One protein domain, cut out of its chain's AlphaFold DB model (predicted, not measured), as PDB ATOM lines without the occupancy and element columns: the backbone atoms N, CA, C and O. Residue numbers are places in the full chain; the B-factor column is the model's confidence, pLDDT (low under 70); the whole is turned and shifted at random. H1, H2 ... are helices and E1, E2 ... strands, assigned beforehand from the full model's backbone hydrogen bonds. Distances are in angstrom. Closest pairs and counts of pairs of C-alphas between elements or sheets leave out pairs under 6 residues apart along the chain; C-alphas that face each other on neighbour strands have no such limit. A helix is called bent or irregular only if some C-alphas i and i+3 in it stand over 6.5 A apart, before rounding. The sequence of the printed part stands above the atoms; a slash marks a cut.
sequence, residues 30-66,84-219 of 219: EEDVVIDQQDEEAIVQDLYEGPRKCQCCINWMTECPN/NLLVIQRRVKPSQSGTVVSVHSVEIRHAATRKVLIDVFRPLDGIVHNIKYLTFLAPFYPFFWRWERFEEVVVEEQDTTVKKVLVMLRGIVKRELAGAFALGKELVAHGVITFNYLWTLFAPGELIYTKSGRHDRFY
ATOM      1  N   GLU A  30      35.822  25.963  40.341       46.44
ATOM      2  CA  GLU A  30      37.051  25.250  39.931       46.44
ATOM      3  C   GLU A  30      37.830  25.946  38.802       46.44
ATOM      4  O   GLU A  30      37.444  25.913  37.636       46.44
ATOM      5  N   GLU A  31      38.948  26.584  39.173       46.44
ATOM      6  CA  GLU A  31      40.305  26.407  38.614       46.44
ATOM      7  C   GLU A  31      41.163  27.631  38.969       46.44
ATOM      8  O   GLU A  31      41.172  28.649  38.265       46.44
ATOM      9  N   ASP A  32      41.903  27.513  40.069       42.38
ATOM     10  CA  ASP A  32      42.817  28.540  40.551       42.38
ATOM     11  C   ASP A  32      44.067  28.640  39.667       42.38
ATOM     12  O   ASP A  32      44.844  27.695  39.515       42.38
ATOM     13  N   VAL A  33      44.315  29.839  39.137       47.69
ATOM     14  CA  VAL A  33      45.694  30.290  38.940       47.69
ATOM     15  C   VAL A  33      46.185  30.651  40.337       47.69
ATOM     16  O   VAL A  33      45.666  31.589  40.934       47.69
ATOM     17  N   VAL A  34      47.140  29.887  40.869       47.38
ATOM     18  CA  VAL A  34      47.786  30.192  42.152       47.38
ATOM     19  C   VAL A  34      48.589  31.476  41.967       47.38
ATOM     20  O   VAL A  34      49.702  31.461  41.442       47.38
ATOM     21  N   ILE A  35      47.984  32.597  42.335       52.06
ATOM     22  CA  ILE A  35      48.655  33.884  42.470       52.06
ATOM     23  C   ILE A  35      48.898  34.053  43.967       52.06
ATOM     24  O   ILE A  35      48.013  33.768  44.771       52.06
ATOM     25  N   ASP A  36      50.121  34.420  44.339       52.09
ATOM     26  CA  ASP A  36      50.479  34.646  45.737       52.09
ATOM     27  C   ASP A  36      49.540  35.712  46.331       52.09
ATOM     28  O   ASP A  36      49.406  36.796  45.756       52.09
ATOM     29  N   GLN A  37      48.870  35.411  47.451       53.06
ATOM     30  CA  GLN A  37      47.869  36.297  48.077       53.06
ATOM     31  C   GLN A  37      48.438  37.698  48.348       53.06
ATOM     32  O   GLN A  37      47.727  38.698  48.276       53.06
ATOM     33  N   GLN A  38      49.750  37.778  48.578       52.66
ATOM     34  CA  GLN A  38      50.459  39.027  48.830       52.66
ATOM     35  C   GLN A  38      50.636  39.906  47.574       52.66
ATOM     36  O   GLN A  38      50.666  41.132  47.681       52.66
ATOM     37  N   ASP A  39      50.713  39.307  46.379       57.34
ATOM     38  CA  ASP A  39      50.721  40.032  45.099       57.34
ATOM     39  C   ASP A  39      49.300  40.498  44.713       57.34
ATOM     40  O   ASP A  39      49.143  41.538  44.069       57.34
ATOM     41  N   GLU A  40      48.258  39.760  45.114       61.78
ATOM     42  CA  GLU A  40      46.852  40.095  44.843       61.78
ATOM     43  C   GLU A  40      46.411  41.369  45.582       61.78
ATOM     44  O   GLU A  40      45.911  42.299  44.943       61.78
ATOM     45  N   GLU A  41      46.689  41.468  46.885       60.81
ATOM     46  CA  GLU A  41      46.328  42.627  47.722       60.81
ATOM     47  C   GLU A  41      47.089  43.913  47.348       60.81
ATOM     48  O   GLU A  41      46.587  45.023  47.536       60.81
ATOM     49  N   ALA A  42      48.293  43.790  46.777       66.06
ATOM     50  CA  ALA A  42      49.085  44.936  46.326       66.06
ATOM     51  C   ALA A  42      48.605  45.506  44.977       66.06
ATOM     52  O   ALA A  42      48.841  46.678  44.669       66.06
ATOM     53  N   ILE A  43      47.959  44.678  44.149       73.25
ATOM     54  CA  ILE A  43      47.570  45.020  42.772       73.25
ATOM     55  C   ILE A  43      46.090  45.401  42.687       73.25
ATOM     56  O   ILE A  43      45.742  46.334  41.946       73.25
ATOM     57  N   VAL A  44      45.230  44.680  43.412       78.56
ATOM     58  CA  VAL A  44      43.773  44.819  43.367       78.56
ATOM     59  C   VAL A  44      43.267  45.390  44.684       78.56
ATOM     60  O   VAL A  44      43.447  44.806  45.745       78.56
ATOM     61  N   GLN A  45      42.560  46.514  44.603       83.75
ATOM     62  CA  GLN A  45      41.778  47.022  45.724       83.75
ATOM     63  C   GLN A  45      40.320  46.595  45.578       83.75
ATOM     64  O   GLN A  45      39.647  46.997  44.620       83.75
ATOM     65  N   ASP A  46      39.825  45.838  46.554       81.19
ATOM     66  CA  ASP A  46      38.408  45.518  46.684       81.19
ATOM     67  C   ASP A  46      37.643  46.663  47.370       81.19
ATOM     68  O   ASP A  46      38.039  47.189  48.412       81.19
ATOM     69  N   LEU A  47      36.524  47.057  46.762       79.75
ATOM     70  CA  LEU A  47      35.576  48.029  47.296       79.75
ATOM     71  C   LEU A  47      34.182  47.413  47.365       79.75
ATOM     72  O   LEU A  47      33.666  46.896  46.373       79.75
ATOM     73  N   TYR A  48      33.532  47.554  48.512       79.25
ATOM     74  CA  TYR A  48      32.216  46.999  48.796       79.25
ATOM     75  C   TYR A  48      31.143  48.086  48.834       79.25
ATOM     76  O   TYR A  48      31.393  49.223  49.242       79.25
ATOM     77  N   GLU A  49      29.923  47.732  48.430       76.50
ATOM     78  CA  GLU A  49      28.746  48.577  48.634       76.50
ATOM     79  C   GLU A  49      28.491  48.786  50.131       76.50
ATOM     80  O   GLU A  49      28.146  47.866  50.872       76.50
ATOM     81  N   GLY A  50      28.654  50.031  50.567       74.75
ATOM     82  CA  GLY A  50      28.299  50.499  51.891       74.75
ATOM     83  C   GLY A  50      26.872  51.032  51.983       74.75
ATOM     84  O   GLY A  50      26.153  51.124  50.984       74.75
ATOM     85  N   PRO A  51      26.443  51.436  53.191       74.19
ATOM     86  CA  PRO A  51      25.113  51.984  53.405       74.19
ATOM     87  C   PRO A  51      24.872  53.195  52.499       74.19
ATOM     88  O   PRO A  51      25.730  54.074  52.346       74.19
ATOM     89  N   ARG A  52      23.685  53.232  51.883       71.62
ATOM     90  CA  ARG A  52      23.304  54.285  50.939       71.62
ATOM     91  C   ARG A  52      23.186  55.624  51.658       71.62
ATOM     92  O   ARG A  52      22.313  55.809  52.499       71.62
ATOM     93  N   LYS A  53      24.049  56.571  51.281       73.44
ATOM     94  CA  LYS A  53      23.989  57.970  51.736       73.44
ATOM     95  C   LYS A  53      23.047  58.824  50.875       73.44
ATOM     96  O   LYS A  53      22.540  59.835  51.345       73.44
ATOM     97  N   CYS A  54      22.795  58.423  49.626       71.44
ATOM     98  CA  CYS A  54      21.879  59.095  48.703       71.44
ATOM     99  C   CYS A  54      21.140  58.085  47.804       71.44
ATOM    100  O   CYS A  54      21.501  56.910  47.741       71.44
ATOM    101  N   GLN A  55      20.093  58.540  47.105       65.25
ATOM    102  CA  GLN A  55      19.311  57.698  46.185       65.25
ATOM    103  C   GLN A  55      19.966  57.500  44.808       65.25
ATOM    104  O   GLN A  55      19.554  56.606  44.075       65.25
ATOM    105  N   CYS A  56      20.960  58.314  44.442       62.69
ATOM    106  CA  CYS A  56      21.549  58.327  43.099       62.69
ATOM    107  C   CYS A  56      22.932  57.668  42.984       62.69
ATOM    108  O   CYS A  56      23.353  57.384  41.866       62.69
ATOM    109  N   CYS A  57      23.639  57.416  44.089       70.00
ATOM    110  CA  CYS A  57      25.013  56.911  44.058       70.00
ATOM    111  C   CYS A  57      25.193  55.716  44.995       70.00
ATOM    112  O   CYS A  57      24.581  55.639  46.062       70.00
ATOM    113  N   ILE A  58      26.106  54.824  44.617       74.62
ATOM    114  CA  ILE A  58      26.599  53.754  45.487       74.62
ATOM    115  C   ILE A  58      27.750  54.317  46.318       74.62
ATOM    116  O   ILE A  58      28.681  54.918  45.777       74.62
ATOM    117  N   ASN A  59      27.670  54.143  47.635       78.38
ATOM    118  CA  ASN A  59      28.758  54.484  48.541       78.38
ATOM    119  C   ASN A  59      29.727  53.296  48.595       78.38
ATOM    120  O   ASN A  59      29.306  52.204  48.959       78.38
ATOM    121  N   TRP A  60      30.991  53.494  48.230       80.38
ATOM    122  CA  TRP A  60      32.005  52.435  48.226       80.38
ATOM    123  C   TRP A  60      32.839  52.499  49.506       80.38
ATOM    124  O   TRP A  60      33.244  53.586  49.914       80.38
ATOM    125  N   MET A  61      33.086  51.354  50.136       75.88
ATOM    126  CA  MET A  61      33.883  51.232  51.360       75.88
ATOM    127  C   MET A  61      34.919  50.121  51.203       75.88
ATOM    128  O   MET A  61      34.686  49.159  50.478       75.88
ATOM    129  N   THR A  62      36.054  50.251  51.882       76.31
ATOM    130  CA  THR A  62      37.106  49.222  51.928       76.31
ATOM    131  C   THR A  62      36.737  48.063  52.855       76.31
ATOM    132  O   THR A  62      37.138  46.930  52.617       76.31
ATOM    133  N   GLU A  63      35.927  48.320  53.882       66.25
ATOM    134  CA  GLU A  63      35.473  47.309  54.838       66.25
ATOM    135  C   GLU A  63      34.231  46.565  54.318       66.25
ATOM    136  O   GLU A  63      33.225  47.178  53.940       66.25
ATOM    137  N   CYS A  64      34.280  45.228  54.318       50.59
ATOM    138  CA  CYS A  64      33.139  44.391  53.956       50.59
ATOM    139  C   CYS A  64      32.027  44.519  55.026       50.59
ATOM    140  O   CYS A  64      32.274  44.225  56.194       50.59
ATOM    141  N   PRO A  65      30.775  44.880  54.673       52.66
ATOM    142  CA  PRO A  65      29.716  45.118  55.663       52.66
ATOM    143  C   PRO A  65      29.189  43.866  56.388       52.66
ATOM    144  O   PRO A  65      28.308  43.991  57.234       52.66
ATOM    145  N   ASN A  66      29.632  42.658  56.017       46.41
ATOM    146  CA  ASN A  66      29.320  41.423  56.739       46.41
ATOM    147  C   ASN A  66      30.599  40.935  57.417       46.41
ATOM    148  O   ASN A  66      31.562  40.602  56.735       46.41
ATOM    149  N   ASN A  84      50.045  53.367  44.370       54.06
ATOM    150  CA  ASN A  84      50.346  52.114  43.654       54.06
ATOM    151  C   ASN A  84      49.234  51.150  43.181       54.06
ATOM    152  O   ASN A  84      49.560  50.139  42.562       54.06
ATOM    153  N   LEU A  85      47.949  51.430  43.380       60.16
ATOM    154  CA  LEU A  85      46.871  50.500  43.042       60.16
ATOM    155  C   LEU A  85      46.589  50.483  41.535       60.16
ATOM    156  O   LEU A  85      46.239  51.501  40.925       60.16
ATOM    157  N   LEU A  86      46.717  49.300  40.936       76.31
ATOM    158  CA  LEU A  86      46.639  49.113  39.486       76.31
ATOM    159  C   LEU A  86      45.217  48.785  39.016       76.31
ATOM    160  O   LEU A  86      44.835  49.179  37.904       76.31
ATOM    161  N   VAL A  87      44.430  48.116  39.864       80.31
ATOM    162  CA  VAL A  87      43.057  47.677  39.583       80.31
ATOM    163  C   VAL A  87      42.152  47.957  40.779       80.31
ATOM    164  O   VAL A  87      42.519  47.699  41.920       80.31
ATOM    165  N   ILE A  88      40.942  48.450  40.515       80.31
ATOM    166  CA  ILE A  88      39.862  48.494  41.505       80.31
ATOM    167  C   ILE A  88      38.781  47.506  41.110       80.31
ATOM    168  O   ILE A  88      38.189  47.631  40.037       80.31
ATOM    169  N   GLN A  89      38.464  46.591  42.014       85.12
ATOM    170  CA  GLN A  89      37.322  45.701  41.907       85.12
ATOM    171  C   GLN A  89      36.206  46.208  42.820       85.12
ATOM    172  O   GLN A  89      36.392  46.458  44.004       85.12
ATOM    173  N   ARG A  90      35.019  46.404  42.250       81.88
ATOM    174  CA  ARG A  90      33.828  46.854  42.969       81.88
ATOM    175  C   ARG A  90      32.861  45.706  43.120       81.88
ATOM    176  O   ARG A  90      32.586  44.991  42.154       81.88
ATOM    177  N   ARG A  91      32.309  45.573  44.316       82.69
ATOM    178  CA  ARG A  91      31.493  44.445  44.736       82.69
ATOM    179  C   ARG A  91      30.201  44.907  45.405       82.69
ATOM    180  O   ARG A  91      30.209  45.830  46.217       82.69
ATOM    181  N   VAL A  92      29.087  44.268  45.068       80.81
ATOM    182  CA  VAL A  92      27.739  44.622  45.541       80.81
ATOM    183  C   VAL A  92      27.059  43.417  46.176       80.81
ATOM    184  O   VAL A  92      27.402  42.271  45.883       80.81
ATOM    185  N   LYS A  93      26.083  43.661  47.053       72.38
ATOM    186  CA  LYS A  93      25.212  42.589  47.550       72.38
ATOM    187  C   LYS A  93      23.995  42.476  46.623       72.38
ATOM    188  O   LYS A  93      23.242  43.445  46.499       72.38
ATOM    189  N   PRO A  94      23.759  41.327  45.974       54.31
ATOM    190  CA  PRO A  94      22.560  41.111  45.189       54.31
ATOM    191  C   PRO A  94      21.360  40.976  46.138       54.31
ATOM    192  O   PRO A  94      21.124  39.924  46.727       54.31
ATOM    193  N   SER A  95      20.573  42.051  46.257       52.69
ATOM    194  CA  SER A  95      19.337  42.153  47.060       52.69
ATOM    195  C   SER A  95      19.513  42.028  48.588       52.69
ATOM    196  O   SER A  95      20.547  41.599  49.087       52.69
ATOM    197  N   GLN A  96      18.482  42.409  49.360       49.00
ATOM    198  CA  GLN A  96      18.521  42.350  50.833       49.00
ATOM    199  C   GLN A  96      18.585  40.922  51.407       49.00
ATOM    200  O   GLN A  96      18.860  40.771  52.594       49.00
ATOM    201  N   SER A  97      18.341  39.884  50.598       44.72
ATOM    202  CA  SER A  97      18.339  38.480  51.036       44.72
ATOM    203  C   SER A  97      19.548  37.665  50.564       44.72
ATOM    204  O   SER A  97      19.682  36.512  50.965       44.72
ATOM    205  N   GLY A  98      20.419  38.225  49.717       48.94
ATOM    206  CA  GLY A  98      21.616  37.538  49.228       48.94
ATOM    207  C   GLY A  98      22.783  37.645  50.213       48.94
ATOM    208  O   GLY A  98      23.186  38.742  50.597       48.94
ATOM    209  N   THR A  99      23.354  36.508  50.613       50.19
ATOM    210  CA  THR A  99      24.569  36.448  51.447       50.19
ATOM    211  C   THR A  99      25.861  36.554  50.634       50.19
ATOM    212  O   THR A  99      26.906  36.880  51.194       50.19
ATOM    213  N   VAL A 100      25.793  36.301  49.324       62.53
ATOM    214  CA  VAL A 100      26.954  36.231  48.429       62.53
ATOM    215  C   VAL A 100      27.187  37.585  47.774       62.53
ATOM    216  O   VAL A 100      26.301  38.120  47.123       62.53
ATOM    217  N   VAL A 101      28.383  38.139  47.941       70.44
ATOM    218  CA  VAL A 101      28.796  39.395  47.311       70.44
ATOM    219  C   VAL A 101      29.161  39.130  45.843       70.44
ATOM    220  O   VAL A 101      30.006  38.280  45.577       70.44
ATOM    221  N   SER A 102      28.562  39.861  44.899       75.75
ATOM    222  CA  SER A 102      28.840  39.740  43.462       75.75
ATOM    223  C   SER A 102      29.723  40.877  42.949       75.75
ATOM    224  O   SER A 102      29.757  41.974  43.516       75.75
ATOM    225  N   VAL A 103      30.458  40.631  41.862       84.00
ATOM    226  CA  VAL A 103      31.254  41.677  41.216       84.00
ATOM    227  C   VAL A 103      30.328  42.620  40.451       84.00
ATOM    228  O   VAL A 103      29.493  42.201  39.660       84.00
ATOM    229  N   HIS A 104      30.482  43.920  40.686       84.38
ATOM    230  CA  HIS A 104      29.769  44.973  39.970       84.38
ATOM    231  C   HIS A 104      30.591  45.491  38.794       84.38
ATOM    232  O   HIS A 104      30.095  45.611  37.673       84.38
ATOM    233  N   SER A 105      31.852  45.841  39.044       86.75
ATOM    234  CA  SER A 105      32.724  46.383  38.008       86.75
ATOM    235  C   SER A 105      34.198  46.257  38.347       86.75
ATOM    236  O   SER A 105      34.572  46.136  39.510       86.75
ATOM    237  N   VAL A 106      35.035  46.326  37.317       88.38
ATOM    238  CA  VAL A 106      36.492  46.376  37.443       88.38
ATOM    239  C   VAL A 106      37.008  47.604  36.707       88.38
ATOM    240  O   VAL A 106      36.682  47.822  35.542       88.38
ATOM    241  N   GLU A 107      37.800  48.421  37.389       86.50
ATOM    242  CA  GLU A 107      38.415  49.640  36.869       86.50
ATOM    243  C   GLU A 107      39.930  49.473  36.775       86.50
ATOM    244  O   GLU A 107      40.603  49.163  37.757       86.50
ATOM    245  N   ILE A 108      40.476  49.734  35.588       85.56
ATOM    246  CA  ILE A 108      41.902  49.624  35.291       85.56
ATOM    247  C   ILE A 108      42.559  51.003  35.396       85.56
ATOM    248  O   ILE A 108      42.379  51.886  34.543       85.56
ATOM    249  N   ARG A 109      43.369  51.187  36.441       82.12
ATOM    250  CA  ARG A 109      44.099  52.432  36.726       82.12
ATOM    251  C   ARG A 109      45.510  52.443  36.158       82.12
ATOM    252  O   ARG A 109      46.033  53.521  35.863       82.12
ATOM    253  N   HIS A 110      46.084  51.278  35.892       83.31
ATOM    254  CA  HIS A 110      47.393  51.185  35.261       83.31
ATOM    255  C   HIS A 110      47.362  51.590  33.777       83.31
ATOM    256  O   HIS A 110      46.658  50.993  32.960       83.31
ATOM    257  N   ALA A 111      48.133  52.618  33.410       81.75
ATOM    258  CA  ALA A 111      48.083  53.217  32.074       81.75
ATOM    259  C   ALA A 111      48.571  52.288  30.952       81.75
ATOM    260  O   ALA A 111      47.978  52.295  29.874       81.75
ATOM    261  N   ALA A 112      49.619  51.491  31.189       84.31
ATOM    262  CA  ALA A 112      50.121  50.553  30.184       84.31
ATOM    263  C   ALA A 112      49.112  49.422  29.934       84.31
ATOM    264  O   ALA A 112      48.744  49.180  28.788       84.31
ATOM    265  N   THR A 113      48.542  48.843  30.998       86.56
ATOM    266  CA  THR A 113      47.479  47.830  30.878       86.56
ATOM    267  C   THR A 113      46.258  48.371  30.136       86.56
ATOM    268  O   THR A 113      45.696  47.675  29.295       86.56
ATOM    269  N   ARG A 114      45.855  49.628  30.376       84.69
ATOM    270  CA  ARG A 114      44.749  50.237  29.618       84.69
ATOM    271  C   ARG A 114      45.008  50.258  28.116       84.69
ATOM    272  O   ARG A 114      44.085  49.977  27.363       84.69
ATOM    273  N   LYS A 115      46.224  50.606  27.681       83.56
ATOM    274  CA  LYS A 115      46.571  50.640  26.251       83.56
ATOM    275  C   LYS A 115      46.423  49.258  25.623       83.56
ATOM    276  O   LYS A 115      45.746  49.130  24.612       83.56
ATOM    277  N   VAL A 116      46.966  48.245  26.293       87.94
ATOM    278  CA  VAL A 116      46.868  46.848  25.860       87.94
ATOM    279  C   VAL A 116      45.406  46.416  25.730       87.94
ATOM    280  O   VAL A 116      44.997  45.927  24.682       87.94
ATOM    281  N   LEU A 117      44.578  46.683  26.746       87.62
ATOM    282  CA  LEU A 117      43.154  46.338  26.716       87.62
ATOM    283  C   LEU A 117      42.381  47.112  25.638       87.62
ATOM    284  O   LEU A 117      41.527  46.539  24.970       87.62
ATOM    285  N   ILE A 118      42.685  48.393  25.419       84.25
ATOM    286  CA  ILE A 118      42.088  49.178  24.326       84.25
ATOM    287  C   ILE A 118      42.352  48.515  22.969       84.25
ATOM    288  O   ILE A 118      41.453  48.491  22.129       84.25
ATOM    289  N   ASP A 119      43.551  47.972  22.760       83.81
ATOM    290  CA  ASP A 119      43.896  47.278  21.522       83.81
ATOM    291  C   ASP A 119      43.225  45.897  21.423       83.81
ATOM    292  O   ASP A 119      42.748  45.549  20.343       83.81
ATOM    293  N   VAL A 120      43.091  45.152  22.530       87.19
ATOM    294  CA  VAL A 120      42.335  43.876  22.577       87.19
ATOM    295  C   VAL A 120      40.896  44.058  22.110       87.19
ATOM    296  O   VAL A 120      40.367  43.235  21.362       87.19
ATOM    297  N   PHE A 121      40.252  45.134  22.556       83.56
ATOM    298  CA  PHE A 121      38.836  45.348  22.298       83.56
ATOM    299  C   PHE A 121      38.548  46.228  21.083       83.56
ATOM    300  O   PHE A 121      37.383  46.469  20.806       83.56
ATOM    301  N   ARG A 122      39.533  46.703  20.315       77.88
ATOM    302  CA  ARG A 122      39.243  47.425  19.063       77.88
ATOM    303  C   ARG A 122      38.734  46.437  17.994       77.88
ATOM    304  O   ARG A 122      39.314  45.363  17.859       77.88
ATOM    305  N   PRO A 123      37.703  46.759  17.190       65.06
ATOM    306  CA  PRO A 123      36.907  47.989  17.136       65.06
ATOM    307  C   PRO A 123      35.564  47.891  17.885       65.06
ATOM    308  O   PRO A 123      34.601  48.495  17.444       65.06
ATOM    309  N   LEU A 124      35.459  47.098  18.956       64.12
ATOM    310  CA  LEU A 124      34.196  46.856  19.659       64.12
ATOM    311  C   LEU A 124      33.509  48.179  20.026       64.12
ATOM    312  O   LEU A 124      34.021  48.967  20.831       64.12
ATOM    313  N   ASP A 125      32.340  48.397  19.431       54.66
ATOM    314  CA  ASP A 125      31.530  49.579  19.670       54.66
ATOM    315  C   ASP A 125      31.127  49.633  21.151       54.66
ATOM    316  O   ASP A 125      30.576  48.682  21.705       54.66
ATOM    317  N   GLY A 126      31.439  50.749  21.820       56.56
ATOM    318  CA  GLY A 126      31.032  51.009  23.208       56.56
ATOM    319  C   GLY A 126      32.163  51.177  24.224       56.56
ATOM    320  O   GLY A 126      31.900  51.639  25.334       56.56
ATOM    321  N   ILE A 127      33.424  50.893  23.873       60.41
ATOM    322  CA  ILE A 127      34.562  51.225  24.747       60.41
ATOM    323  C   ILE A 127      35.079  52.615  24.388       60.41
ATOM    324  O   ILE A 127      35.760  52.819  23.385       60.41
ATOM    325  N   VAL A 128      34.770  53.602  25.228       55.59
ATOM    326  CA  VAL A 128      35.261  54.970  25.036       55.59
ATOM    327  C   VAL A 128      36.752  55.018  25.382       55.59
ATOM    328  O   VAL A 128      37.145  55.160  26.538       55.59
ATOM    329  N   HIS A 129      37.593  54.931  24.353       52.69
ATOM    330  CA  HIS A 129      39.057  54.866  24.448       52.69
ATOM    331  C   HIS A 129      39.738  56.118  25.050       52.69
ATOM    332  O   HIS A 129      40.953  56.121  25.225       52.69
ATOM    333  N   ASN A 130      38.974  57.169  25.375       50.09
ATOM    334  CA  ASN A 130      39.468  58.478  25.826       50.09
ATOM    335  C   ASN A 130      39.121  58.831  27.286       50.09
ATOM    336  O   ASN A 130      39.259  59.984  27.695       50.09
ATOM    337  N   ILE A 131      38.661  57.868  28.092       57.12
ATOM    338  CA  ILE A 131      38.357  58.103  29.511       57.12
ATOM    339  C   ILE A 131      39.604  57.808  30.358       57.12
ATOM    340  O   ILE A 131      40.318  56.833  30.135       57.12
ATOM    341  N   LYS A 132      39.859  58.657  31.366       57.34
ATOM    342  CA  LYS A 132      40.978  58.541  32.327       57.34
ATOM    343  C   LYS A 132      41.042  57.169  33.027       57.34
ATOM    344  O   LYS A 132      42.112  56.762  33.477       57.34
ATOM    345  N   TYR A 133      39.918  56.456  33.067       66.19
ATOM    346  CA  TYR A 133      39.744  55.152  33.692       66.19
ATOM    347  C   TYR A 133      38.999  54.228  32.727       66.19
ATOM    348  O   TYR A 133      37.974  54.615  32.166       66.19
ATOM    349  N   LEU A 134      39.525  53.019  32.526       80.31
ATOM    350  CA  LEU A 134      38.874  51.983  31.729       80.31
ATOM    351  C   LEU A 134      38.109  51.076  32.689       80.31
ATOM    352  O   LEU A 134      38.730  50.333  33.447       80.31
ATOM    353  N   THR A 135      36.782  51.170  32.675       84.00
ATOM    354  CA  THR A 135      35.911  50.421  33.587       84.00
ATOM    355  C   THR A 135      35.059  49.435  32.811       84.00
ATOM    356  O   THR A 135      34.373  49.814  31.864       84.00
ATOM    357  N   PHE A 136      35.062  48.184  33.255       87.00
ATOM    358  CA  PHE A 136      34.210  47.127  32.736       87.00
ATOM    359  C   PHE A 136      33.149  46.772  33.769       87.00
ATOM    360  O   PHE A 136      33.456  46.609  34.949       87.00
ATOM    361  N   LEU A 137      31.900  46.671  33.329       86.25
ATOM    362  CA  LEU A 137      30.778  46.275  34.175       86.25
ATOM    363  C   LEU A 137      30.552  44.768  34.058       86.25
ATOM    364  O   LEU A 137      30.674  44.214  32.963       86.25
ATOM    365  N   ALA A 138      30.183  44.128  35.166       83.81
ATOM    366  CA  ALA A 138      29.672  42.765  35.141       83.81
ATOM    367  C   ALA A 138      28.398  42.690  34.264       83.81
ATOM    368  O   ALA A 138      27.627  43.655  34.223       83.81
ATOM    369  N   PRO A 139      28.176  41.585  33.530       86.38
ATOM    370  CA  PRO A 139      28.934  40.335  33.546       86.38
ATOM    371  C   PRO A 139      30.128  40.327  32.572       86.38
ATOM    372  O   PRO A 139      30.521  39.272  32.106       86.38
ATOM    373  N   PHE A 140      30.720  41.481  32.242       89.06
ATOM    374  CA  PHE A 140      31.916  41.589  31.395       89.06
ATOM    375  C   PHE A 140      31.690  41.181  29.931       89.06
ATOM    376  O   PHE A 140      32.545  40.549  29.314       89.06
ATOM    377  N   TYR A 141      30.572  41.620  29.335       86.94
ATOM    378  CA  TYR A 141      30.203  41.324  27.940       86.94
ATOM    379  C   TYR A 141      31.343  41.459  26.911       86.94
ATOM    380  O   TYR A 141      31.497  40.549  26.095       86.94
ATOM    381  N   PRO A 142      32.178  42.525  26.929       87.44
ATOM    382  CA  PRO A 142      33.278  42.651  25.970       87.44
ATOM    383  C   PRO A 142      34.259  41.477  26.020       87.44
ATOM    384  O   PRO A 142      34.758  41.047  24.981       87.44
ATOM    385  N   PHE A 143      34.520  40.947  27.217       90.56
ATOM    386  CA  PHE A 143      35.463  39.851  27.415       90.56
ATOM    387  C   PHE A 143      34.936  38.530  26.892       90.56
ATOM    388  O   PHE A 143      35.730  37.765  26.374       90.56
ATOM    389  N   PHE A 144      33.633  38.266  26.967       89.62
ATOM    390  CA  PHE A 144      33.066  37.044  26.395       89.62
ATOM    391  C   PHE A 144      33.341  36.958  24.890       89.62
ATOM    392  O   PHE A 144      33.845  35.952  24.401       89.62
ATOM    393  N   TRP A 145      33.089  38.053  24.167       87.31
ATOM    394  CA  TRP A 145      33.263  38.118  22.714       87.31
ATOM    395  C   TRP A 145      34.721  38.234  22.259       87.31
ATOM    396  O   TRP A 145      35.045  37.894  21.124       87.31
ATOM    397  N   ARG A 146      35.611  38.732  23.122       89.06
ATOM    398  CA  ARG A 146      37.046  38.892  22.832       89.06
ATOM    399  C   ARG A 146      37.924  38.001  23.709       89.06
ATOM    400  O   ARG A 146      39.098  38.311  23.882       89.06
ATOM    401  N   TRP A 147      37.376  36.906  24.241       91.56
ATOM    402  CA  TRP A 147      38.076  36.071  25.218       91.56
ATOM    403  C   TRP A 147      39.367  35.493  24.644       91.56
ATOM    404  O   TRP A 147      40.424  35.652  25.239       91.56
ATOM    405  N   GLU A 148      39.306  34.910  23.446       90.75
ATOM    406  CA  GLU A 148      40.477  34.322  22.783       90.75
ATOM    407  C   GLU A 148      41.573  35.367  22.538       90.75
ATOM    408  O   GLU A 148      42.726  35.159  22.909       90.75
ATOM    409  N   ARG A 149      41.201  36.543  22.014       91.25
ATOM    410  CA  ARG A 149      42.156  37.634  21.784       91.25
ATOM    411  C   ARG A 149      42.766  38.152  23.088       91.25
ATOM    412  O   ARG A 149      43.933  38.532  23.119       91.25
ATOM    413  N   PHE A 150      41.974  38.204  24.152       93.31
ATOM    414  CA  PHE A 150      42.451  38.581  25.475       93.31
ATOM    415  C   PHE A 150      43.456  37.554  26.018       93.31
ATOM    416  O   PHE A 150      44.528  37.956  26.466       93.31
ATOM    417  N   GLU A 151      43.164  36.254  25.906       92.44
ATOM    418  CA  GLU A 151      44.068  35.168  26.315       92.44
ATOM    419  C   GLU A 151      45.411  35.226  25.579       92.44
ATOM    420  O   GLU A 151      46.462  35.133  26.216       92.44
ATOM    421  N   GLU A 152      45.391  35.426  24.258       92.62
ATOM    422  CA  GLU A 152      46.608  35.594  23.448       92.62
ATOM    423  C   GLU A 152      47.488  36.715  24.000       92.62
ATOM    424  O   GLU A 152      48.679  36.526  24.242       92.62
ATOM    425  N   VAL A 153      46.885  37.872  24.269       93.38
ATOM    426  CA  VAL A 153      47.602  39.049  24.757       93.38
ATOM    427  C   VAL A 153      48.164  38.835  26.163       93.38
ATOM    428  O   VAL A 153      49.279  39.273  26.438       93.38
ATOM    429  N   VAL A 154      47.464  38.111  27.044       91.56
ATOM    430  CA  VAL A 154      48.004  37.736  28.366       91.56
ATOM    431  C   VAL A 154      49.270  36.876  28.228       91.56
ATOM    432  O   VAL A 154      50.215  37.029  29.010       91.56
ATOM    433  N   VAL A 155      49.316  35.981  27.236       91.88
ATOM    434  CA  VAL A 155      50.478  35.117  26.976       91.88
ATOM    435  C   VAL A 155      51.633  35.908  26.357       91.88
ATOM    436  O   VAL A 155      52.765  35.796  26.843       91.88
ATOM    437  N   GLU A 156      51.344  36.708  25.328       92.81
ATOM    438  CA  GLU A 156      52.314  37.488  24.548       92.81
ATOM    439  C   GLU A 156      52.965  38.626  25.343       92.81
ATOM    440  O   GLU A 156      54.104  38.995  25.044       92.81
ATOM    441  N   GLU A 157      52.279  39.156  26.362       92.88
ATOM    442  CA  GLU A 157      52.763  40.281  27.159       92.88
ATOM    443  C   GLU A 157      54.119  39.976  27.818       92.88
ATOM    444  O   GLU A 157      54.311  38.942  28.474       92.88
ATOM    445  N   GLN A 158      55.054  40.909  27.634       90.75
ATOM    446  CA  GLN A 158      56.440  40.815  28.098       90.75
ATOM    447  C   GLN A 158      56.687  41.696  29.322       90.75
ATOM    448  O   GLN A 158      57.554  41.378  30.138       90.75
ATOM    449  N   ASP A 159      55.936  42.792  29.468       90.12
ATOM    450  CA  ASP A 159      56.030  43.634  30.653       90.12
ATOM    451  C   ASP A 159      55.491  42.863  31.863       90.12
ATOM    452  O   ASP A 159      54.317  42.495  31.932       90.12
ATOM    453  N   THR A 160      56.364  42.612  32.838       88.38
ATOM    454  CA  THR A 160      56.046  41.806  34.022       88.38
ATOM    455  C   THR A 160      54.892  42.385  34.831       88.38
ATOM    456  O   THR A 160      54.066  41.636  35.346       88.38
ATOM    457  N   THR A 161      54.812  43.711  34.939       86.25
ATOM    458  CA  THR A 161      53.775  44.396  35.715       86.25
ATOM    459  C   THR A 161      52.446  44.335  34.979       86.25
ATOM    460  O   THR A 161      51.424  43.987  35.572       86.25
ATOM    461  N   VAL A 162      52.445  44.610  33.671       87.88
ATOM    462  CA  VAL A 162      51.231  44.509  32.847       87.88
ATOM    463  C   VAL A 162      50.718  43.074  32.826       87.88
ATOM    464  O   VAL A 162      49.526  42.859  33.039       87.88
ATOM    465  N   LYS A 163      51.610  42.094  32.657       90.00
ATOM    466  CA  LYS A 163      51.270  40.672  32.652       90.00
ATOM    467  C   LYS A 163      50.617  40.236  33.958       90.00
ATOM    468  O   LYS A 163      49.562  39.611  33.911       90.00
ATOM    469  N   LYS A 164      51.179  40.616  35.114       88.06
ATOM    470  CA  LYS A 164      50.560  40.343  36.423       88.06
ATOM    471  C   LYS A 164      49.131  40.888  36.481       88.06
ATOM    472  O   LYS A 164      48.208  40.141  36.786       88.06
ATOM    473  N   VAL A 165      48.926  42.151  36.101       88.44
ATOM    474  CA  VAL A 165      47.587  42.769  36.088       88.44
ATOM    475  C   VAL A 165      46.618  42.032  35.155       88.44
ATOM    476  O   VAL A 165      45.465  41.808  35.520       88.44
ATOM    477  N   LEU A 166      47.060  41.646  33.955       90.50
ATOM    478  CA  LEU A 166      46.227  40.917  32.994       90.50
ATOM    479  C   LEU A 166      45.841  39.524  33.505       90.50
ATOM    480  O   LEU A 166      44.690  39.125  33.349       90.50
ATOM    481  N   VAL A 167      46.763  38.810  34.154       89.69
ATOM    482  CA  VAL A 167      46.501  37.499  34.769       89.69
ATOM    483  C   VAL A 167      45.491  37.617  35.919       89.69
ATOM    484  O   VAL A 167      44.566  36.807  35.993       89.69
ATOM    485  N   MET A 168      45.595  38.654  36.758       86.81
ATOM    486  CA  MET A 168      44.595  38.941  37.800       86.81
ATOM    487  C   MET A 168      43.212  39.190  37.191       86.81
ATOM    488  O   MET A 168      42.216  38.568  37.569       86.81
ATOM    489  N   LEU A 169      43.156  40.082  36.198       89.88
ATOM    490  CA  LEU A 169      41.923  40.436  35.502       89.88
ATOM    491  C   LEU A 169      41.284  39.213  34.837       89.88
ATOM    492  O   LEU A 169      40.072  39.026  34.930       89.88
ATOM    493  N   ARG A 170      42.102  38.354  34.226       90.56
ATOM    494  CA  ARG A 170      41.681  37.078  33.647       90.56
ATOM    495  C   ARG A 170      40.993  36.194  34.680       90.56
ATOM    496  O   ARG A 170      39.926  35.666  34.382       90.56
ATOM    497  N   GLY A 171      41.563  36.047  35.876       87.19
ATOM    498  CA  GLY A 171      40.962  35.254  36.953       87.19
ATOM    499  C   GLY A 171      39.589  35.784  37.374       87.19
ATOM    500  O   GLY A 171      38.626  35.021  37.444       87.19
ATOM    501  N   ILE A 172      39.476  37.101  37.577       86.25
ATOM    502  CA  ILE A 172      38.209  37.757  37.942       86.25
ATOM    503  C   ILE A 172      37.151  37.526  36.856       86.25
ATOM    504  O   ILE A 172      36.046  37.073  37.148       86.25
ATOM    505  N   VAL A 173      37.496  37.801  35.599       88.94
ATOM    506  CA  VAL A 173      36.553  37.730  34.480       88.94
ATOM    507  C   VAL A 173      36.171  36.286  34.143       88.94
ATOM    508  O   VAL A 173      34.993  36.024  33.904       88.94
ATOM    509  N   LYS A 174      37.120  35.335  34.159       87.19
ATOM    510  CA  LYS A 174      36.844  33.911  33.879       87.19
ATOM    511  C   LYS A 174      35.809  33.360  34.857       87.19
ATOM    512  O   LYS A 174      34.882  32.686  34.421       87.19
ATOM    513  N   ARG A 175      35.931  33.677  36.154       84.19
ATOM    514  CA  ARG A 175      34.964  33.247  37.183       84.19
ATOM    515  C   ARG A 175      33.567  33.801  36.923       84.19
ATOM    516  O   ARG A 175      32.588  33.067  36.988       84.19
ATOM    517  N   GLU A 176      33.468  35.078  36.575       83.75
ATOM    518  CA  GLU A 176      32.179  35.728  36.312       83.75
ATOM    519  C   GLU A 176      31.516  35.209  35.025       83.75
ATOM    520  O   GLU A 176      30.302  34.994  34.989       83.75
ATOM    521  N   LEU A 177      32.313  34.925  33.990       86.62
ATOM    522  CA  LEU A 177      31.847  34.403  32.705       86.62
ATOM    523  C   LEU A 177      31.684  32.881  32.654       86.62
ATOM    524  O   LEU A 177      31.115  32.384  31.685       86.62
ATOM    525  N   ALA A 178      32.137  32.133  33.663       83.38
ATOM    526  CA  ALA A 178      32.105  30.671  33.671       83.38
ATOM    527  C   ALA A 178      30.709  30.111  33.343       83.38
ATOM    528  O   ALA A 178      30.564  29.264  32.460       83.38
ATOM    529  N   GLY A 179      29.671  30.666  33.979       79.94
ATOM    530  CA  GLY A 179      28.280  30.315  33.693       79.94
ATOM    531  C   GLY A 179      27.860  30.648  32.259       79.94
ATOM    532  O   GLY A 179      27.230  29.830  31.601       79.94
ATOM    533  N   ALA A 180      28.262  31.808  31.732       83.06
ATOM    534  CA  ALA A 180      27.951  32.197  30.356       83.06
ATOM    535  C   ALA A 180      28.652  31.299  29.320       83.06
ATOM    536  O   ALA A 180      28.040  30.938  28.317       83.06
ATOM    537  N   PHE A 181      29.904  30.894  29.562       83.06
ATOM    538  CA  PHE A 181      30.635  29.988  28.671       83.06
ATOM    539  C   PHE A 181      30.062  28.572  28.663       83.06
ATOM    540  O   PHE A 181      29.949  27.974  27.589       83.06
ATOM    541  N   ALA A 182      29.717  28.041  29.837       78.62
ATOM    542  CA  ALA A 182      29.152  26.703  29.965       78.62
ATOM    543  C   ALA A 182      27.737  26.649  29.379       78.62
ATOM    544  O   ALA A 182      27.458  25.866  28.472       78.62
ATOM    545  N   LEU A 183      26.868  27.547  29.843       74.00
ATOM    546  CA  LEU A 183      25.451  27.499  29.516       74.00
ATOM    547  C   LEU A 183      25.147  28.054  28.136       74.00
ATOM    548  O   LEU A 183      24.268  27.525  27.470       74.00
ATOM    549  N   GLY A 184      25.871  29.074  27.668       71.62
ATOM    550  CA  GLY A 184      25.669  29.612  26.322       71.62
ATOM    551  C   GLY A 184      25.843  28.534  25.251       71.62
ATOM    552  O   GLY A 184      25.002  28.400  24.368       71.62
ATOM    553  N   LYS A 185      26.884  27.699  25.365       71.69
ATOM    554  CA  LYS A 185      27.138  26.610  24.408       71.69
ATOM    555  C   LYS A 185      26.077  25.512  24.473       71.69
ATOM    556  O   LYS A 185      25.624  25.051  23.429       71.69
ATOM    557  N   GLU A 186      25.688  25.106  25.676       75.12
ATOM    558  CA  GLU A 186      24.701  24.045  25.887       75.12
ATOM    559  C   GLU A 186      23.297  24.476  25.444       75.12
ATOM    560  O   GLU A 186      22.660  23.805  24.634       75.12
ATOM    561  N   LEU A 187      22.845  25.642  25.905       74.75
ATOM    562  CA  LEU A 187      21.534  26.201  25.581       74.75
ATOM    563  C   LEU A 187      21.371  26.371  24.063       74.75
ATOM    564  O   LEU A 187      20.395  25.883  23.486       74.75
ATOM    565  N   VAL A 188      22.371  26.957  23.396       74.94
ATOM    566  CA  VAL A 188      22.370  27.116  21.933       74.94
ATOM    567  C   VAL A 188      22.331  25.769  21.216       74.94
ATOM    568  O   VAL A 188      21.578  25.627  20.251       74.94
ATOM    569  N   ALA A 189      23.076  24.764  21.687       77.69
ATOM    570  CA  ALA A 189      23.057  23.424  21.097       77.69
ATOM    571  C   ALA A 189      21.672  22.756  21.191       77.69
ATOM    572  O   ALA A 189      21.292  21.999  20.298       77.69
ATOM    573  N   HIS A 190      20.901  23.077  22.232       82.00
ATOM    574  CA  HIS A 190      19.528  22.605  22.417       82.00
ATOM    575  C   HIS A 190      18.459  23.523  21.801       82.00
ATOM    576  O   HIS A 190      17.273  23.206  21.867       82.00
ATOM    577  N   GLY A 191      18.850  24.635  21.170       78.69
ATOM    578  CA  GLY A 191      17.923  25.593  20.561       78.69
ATOM    579  C   GLY A 191      17.093  26.391  21.573       78.69
ATOM    580  O   GLY A 191      16.049  26.936  21.216       78.69
ATOM    581  N   VAL A 192      17.538  26.460  22.828       81.50
ATOM    582  CA  VAL A 192      16.877  27.183  23.923       81.50
ATOM    583  C   VAL A 192      17.802  28.299  24.400       81.50
ATOM    584  O   VAL A 192      19.010  28.210  24.245       81.50
ATOM    585  N   ILE A 193      17.272  29.380  24.974       80.19
ATOM    586  CA  ILE A 193      18.093  30.368  25.683       80.19
ATOM    587  C   ILE A 193      17.275  31.091  26.751       80.19
ATOM    588  O   ILE A 193      16.078  31.316  26.571       80.19
ATOM    589  N   THR A 194      17.906  31.475  27.864       77.94
ATOM    590  CA  THR A 194      17.272  32.358  28.853       77.94
ATOM    591  C   THR A 194      17.530  33.819  28.526       77.94
ATOM    592  O   THR A 194      18.531  34.177  27.905       77.94
ATOM    593  N   PHE A 195      16.665  34.697  29.035       81.00
ATOM    594  CA  PHE A 195      16.861  36.142  28.928       81.00
ATOM    595  C   PHE A 195      18.238  36.596  29.455       81.00
ATOM    596  O   PHE A 195      18.884  37.436  28.834       81.00
ATOM    597  N   ASN A 196      18.735  35.977  30.533       77.44
ATOM    598  CA  ASN A 196      20.027  36.309  31.146       77.44
ATOM    599  C   ASN A 196      21.238  35.975  30.263       77.44
ATOM    600  O   ASN A 196      22.286  36.594  30.432       77.44
ATOM    601  N   TYR A 197      21.108  35.024  29.333       79.81
ATOM    602  CA  TYR A 197      22.175  34.638  28.402       79.81
ATOM    603  C   TYR A 197      21.925  35.116  26.974       79.81
ATOM    604  O   TYR A 197      22.774  34.901  26.118       79.81
ATOM    605  N   LEU A 198      20.815  35.806  26.699       83.94
ATOM    606  CA  LEU A 198      20.445  36.239  25.347       83.94
ATOM    607  C   LEU A 198      21.551  37.038  24.641       83.94
ATOM    608  O   LEU A 198      21.769  36.892  23.441       83.94
ATOM    609  N   TRP A 199      22.286  37.840  25.406       84.50
ATOM    610  CA  TRP A 199      23.417  38.637  24.934       84.50
ATOM    611  C   TRP A 199      24.580  37.804  24.366       84.50
ATOM    612  O   TRP A 199      25.433  38.363  23.686       84.50
ATOM    613  N   THR A 200      24.629  36.492  24.627       86.56
ATOM    614  CA  THR A 200      25.656  35.571  24.106       86.56
ATOM    615  C   THR A 200      25.403  35.129  22.662       86.56
ATOM    616  O   THR A 200      26.282  34.521  22.062       86.56
ATOM    617  N   LEU A 201      24.226  35.424  22.089       83.94
ATOM    618  CA  LEU A 201      23.893  35.043  20.710       83.94
ATOM    619  C   LEU A 201      24.404  36.024  19.665       83.94
ATOM    620  O   LEU A 201      24.767  35.609  18.572       83.94
ATOM    621  N   PHE A 202      24.360  37.316  19.984       82.19
ATOM    622  CA  PHE A 202      24.578  38.383  19.016       82.19
ATOM    623  C   PHE A 202      25.786  39.201  19.434       82.19
ATOM    624  O   PHE A 202      25.764  39.858  20.482       82.19
ATOM    625  N   ALA A 203      26.839  39.160  18.620       79.19
ATOM    626  CA  ALA A 203      28.027  39.937  18.907       79.19
ATOM    627  C   ALA A 203      27.721  41.440  18.764       79.19
ATOM    628  O   ALA A 203      26.971  41.846  17.870       79.19
ATOM    629  N   PRO A 204      28.301  42.309  19.610       76.94
ATOM    630  CA  PRO A 204      28.183  43.747  19.424       76.94
ATOM    631  C   PRO A 204      28.682  44.162  18.032       76.94
ATOM    632  O   PRO A 204      29.803  43.823  17.647       76.94
ATOM    633  N   GLY A 205      27.849  44.899  17.293       74.94
ATOM    634  CA  GLY A 205      28.130  45.341  15.922       74.94
ATOM    635  C   GLY A 205      27.717  44.350  14.825       74.94
ATOM    636  O   GLY A 205      27.923  44.633  13.645       74.94
ATOM    637  N   GLU A 206      27.136  43.202  15.178       78.06
ATOM    638  CA  GLU A 206      26.611  42.239  14.212       78.06
ATOM    639  C   GLU A 206      25.240  42.672  13.669       78.06
ATOM    640  O   GLU A 206      24.381  43.132  14.417       78.06
ATOM    641  N   LEU A 207      25.039  42.523  12.355       80.44
ATOM    642  CA  LEU A 207      23.783  42.865  11.688       80.44
ATOM    643  C   LEU A 207      22.821  41.680  11.761       80.44
ATOM    644  O   LEU A 207      23.080  40.628  11.168       80.44
ATOM    645  N   ILE A 208      21.681  41.856  12.422       84.75
ATOM    646  CA  ILE A 208      20.705  40.776  12.569       84.75
ATOM    647  C   ILE A 208      19.675  40.878  11.448       84.75
ATOM    648  O   ILE A 208      18.944  41.861  11.329       84.75
ATOM    649  N   TYR A 209      19.579  39.826  10.636       85.31
ATOM    650  CA  TYR A 209      18.582  39.712   9.578       85.31
ATOM    651  C   TYR A 209      17.393  38.862  10.021       85.31
ATOM    652  O   TYR A 209      17.548  37.752  10.530       85.31
ATOM    653  N   THR A 210      16.185  39.342   9.744       86.00
ATOM    654  CA  THR A 210      14.983  38.512   9.822       86.00
ATOM    655  C   THR A 210      14.064  38.755   8.637       86.00
ATOM    656  O   THR A 210      13.856  39.887   8.187       86.00
ATOM    657  N   LYS A 211      13.470  37.666   8.147       84.94
ATOM    658  CA  LYS A 211      12.485  37.689   7.072       84.94
ATOM    659  C   LYS A 211      11.089  37.580   7.663       84.94
ATOM    660  O   LYS A 211      10.660  36.502   8.068       84.94
ATOM    661  N   SER A 212      10.355  38.689   7.675       81.81
ATOM    662  CA  SER A 212       8.957  38.700   8.111       81.81
ATOM    663  C   SER A 212       8.042  38.864   6.897       81.81
ATOM    664  O   SER A 212       7.809  39.963   6.386       81.81
ATOM    665  N   GLY A 213       7.548  37.735   6.385       82.31
ATOM    666  CA  GLY A 213       6.693  37.695   5.198       82.31
ATOM    667  C   GLY A 213       7.430  38.129   3.925       82.31
ATOM    668  O   GLY A 213       8.322  37.425   3.453       82.31
ATOM    669  N   ARG A 214       7.027  39.270   3.341       77.38
ATOM    670  CA  ARG A 214       7.638  39.854   2.126       77.38
ATOM    671  C   ARG A 214       8.678  40.944   2.407       77.38
ATOM    672  O   ARG A 214       9.231  41.474   1.451       77.38
ATOM    673  N   HIS A 215       8.908  41.299   3.670       76.62
ATOM    674  CA  HIS A 215       9.833  42.368   4.031       76.62
ATOM    675  C   HIS A 215      11.047  41.807   4.759       76.62
ATOM    676  O   HIS A 215      10.923  41.011   5.694       76.62
ATOM    677  N   ASP A 216      12.200  42.294   4.332       86.75
ATOM    678  CA  ASP A 216      13.480  42.083   4.978       86.75
ATOM    679  C   ASP A 216      13.653  43.141   6.074       86.75
ATOM    680  O   ASP A 216      13.418  44.331   5.839       86.75
ATOM    681  N   ARG A 217      14.010  42.710   7.288       82.88
ATOM    682  CA  ARG A 217      14.340  43.603   8.404       82.88
ATOM    683  C   ARG A 217      15.776  43.359   8.836       82.88
ATOM    684  O   ARG A 217      16.189  42.211   8.984       82.88
ATOM    685  N   PHE A 218      16.479  44.459   9.058       83.50
ATOM    686  CA  PHE A 218      17.826  44.498   9.602       83.50
ATOM    687  C   PHE A 218      17.767  45.230  10.943       83.50
ATOM    688  O   PHE A 218      17.096  46.264  11.030       83.50
ATOM    689  N   TYR A 219      18.416  44.672  11.957       71.31
ATOM    690  CA  TYR A 219      18.575  45.257  13.288       71.31
ATOM    691  C   TYR A 219      20.054  45.455  13.590       71.31
ATOM    692  O   TYR A 219      20.850  44.604  13.122       71.31
TER     693      TYR A 219
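What this domain is: This is residues 30 to 66 and 84 to 219 of the 219 residues of the protein "ATPase AAA+ type core" of Colletotrichum tofieldiae (UniProt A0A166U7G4). A strongly twisted sheet of four strands has the first arm of a long bent helix, H5, packed along one face, with H2 and H4 both packed against that arm. The second arm of H5 runs on away from the sheet with H6 across it, and beyond them a small hairpin, E5 and E6, makes one far end, its residues 211 to 216 sticking out. The printed part has 173 residues, with six named helices and six named strands in the order H1 E1 E2 E3 H2 E4 H3 H4 H5 H6 E5 E6; the larger sheet, E1 E2 E3 E4, is mixed and the class is mixed, helices and strands. It is only just compact, close to loose, with a radius of gyration of the C-alphas of 18.4 A and spans of 61 by 44 by 35 A.

How they stand to each other: In the sheet, E1, residues 44 to 49, is parallel to E2, residues 87 to 92, with N 47 and O 89 within hydrogen-bond range at 2.8 A. E2 forms an antiparallel hairpin with E3, residues 102 to 108, with N 90 and O 105 at 2.8 A. E3 is antiparallel to the edge strand E4, residues 134 to 137, with N 106 and O 136 at 2.9 A. H5, residues 160 to 189, was assigned as one helix by its hydrogen bonds but is bent, with C-alphas 176 and 179 7.2 A apart; its arms, H5a, residues 160 to 176, and H5b, residues 179 to 189, stand at a steep tilt of 55 degrees. H5a is on the sheet, over E2 and E3, at a height over the sheet of 9.7 A, and runs along the strands, at 10 degrees to E2 on the local plane. H2, residues 111 to 120, is also on the sheet, giving two layers, helices on one face of a sheet; it touches H5a at residues 162 to 166 alone, the closest C-alphas being those of Thr 113 and Val 162, 5.4 A. H4, residues 147 to 156, forms a helical hairpin with H5a, a shallow tilt of 24 degrees, opposite ways, closest at the C-alphas of Val 154 and Leu 166, 5.9 A, and H5a touches it with residues 163 to 170 alone. H1, residues 37 to 43, is close to but not clearly touching H5a, with C-alphas of Ile 43 and Val 165 7.1 A apart. H3, residues 141 to 145, is close to but not clearly touching H4, with C-alphas of Phe 143 and Phe 150 7.4 A apart. H6, residues 195 to 200, is irregular, with C-alphas 196 and 199 7.4 A apart, and touches H5b about perpendicular at 86 degrees, closest at the C-alphas of Gly 184 and Thr 200, 6.4 A. E5, residues 209 to 212, and E6, residues 215 to 218, form an antiparallel hairpin, with N 210 and O 217 at 3.0 A. Every O i to N i+4 pair is within range in H2, H4 and H5a; the counts are 2 of 3 in H1, 6 of 7 in H5b, 0 of 1 in H3 and 0 of 2 in H6, where O i to N i+3 gives 1 of 2 in H3 and 2 of 3 in H6.

Where its parts are: H1 begins at C-alpha 37, (47.869, 36.297, 48.077). H5a begins at C-alpha 160, (56.046, 41.806, 34.022), and is 24.7 A long; H5b is 15.3 A, H2 14.5 A and H4 14.3 A. E3 is 18.3 A, E2 16.7 A and E1 16.4 A. E6 ends at C-alpha 218, (17.826, 44.498, 9.602).

The domain as a whole: The C-alphas of Gln 38 and Arg 214 are the two farthest apart, 63.4 A. Residues 67 to 83 are not printed, and C-alphas 66 and 84 are 27.0 A apart across the cut. The link from H2 to E4 is long, 13 residues. Mean pLDDT of the printed part is 76.7; 39 residues are under 70, among them residues 30 to 42 and 123 to 133.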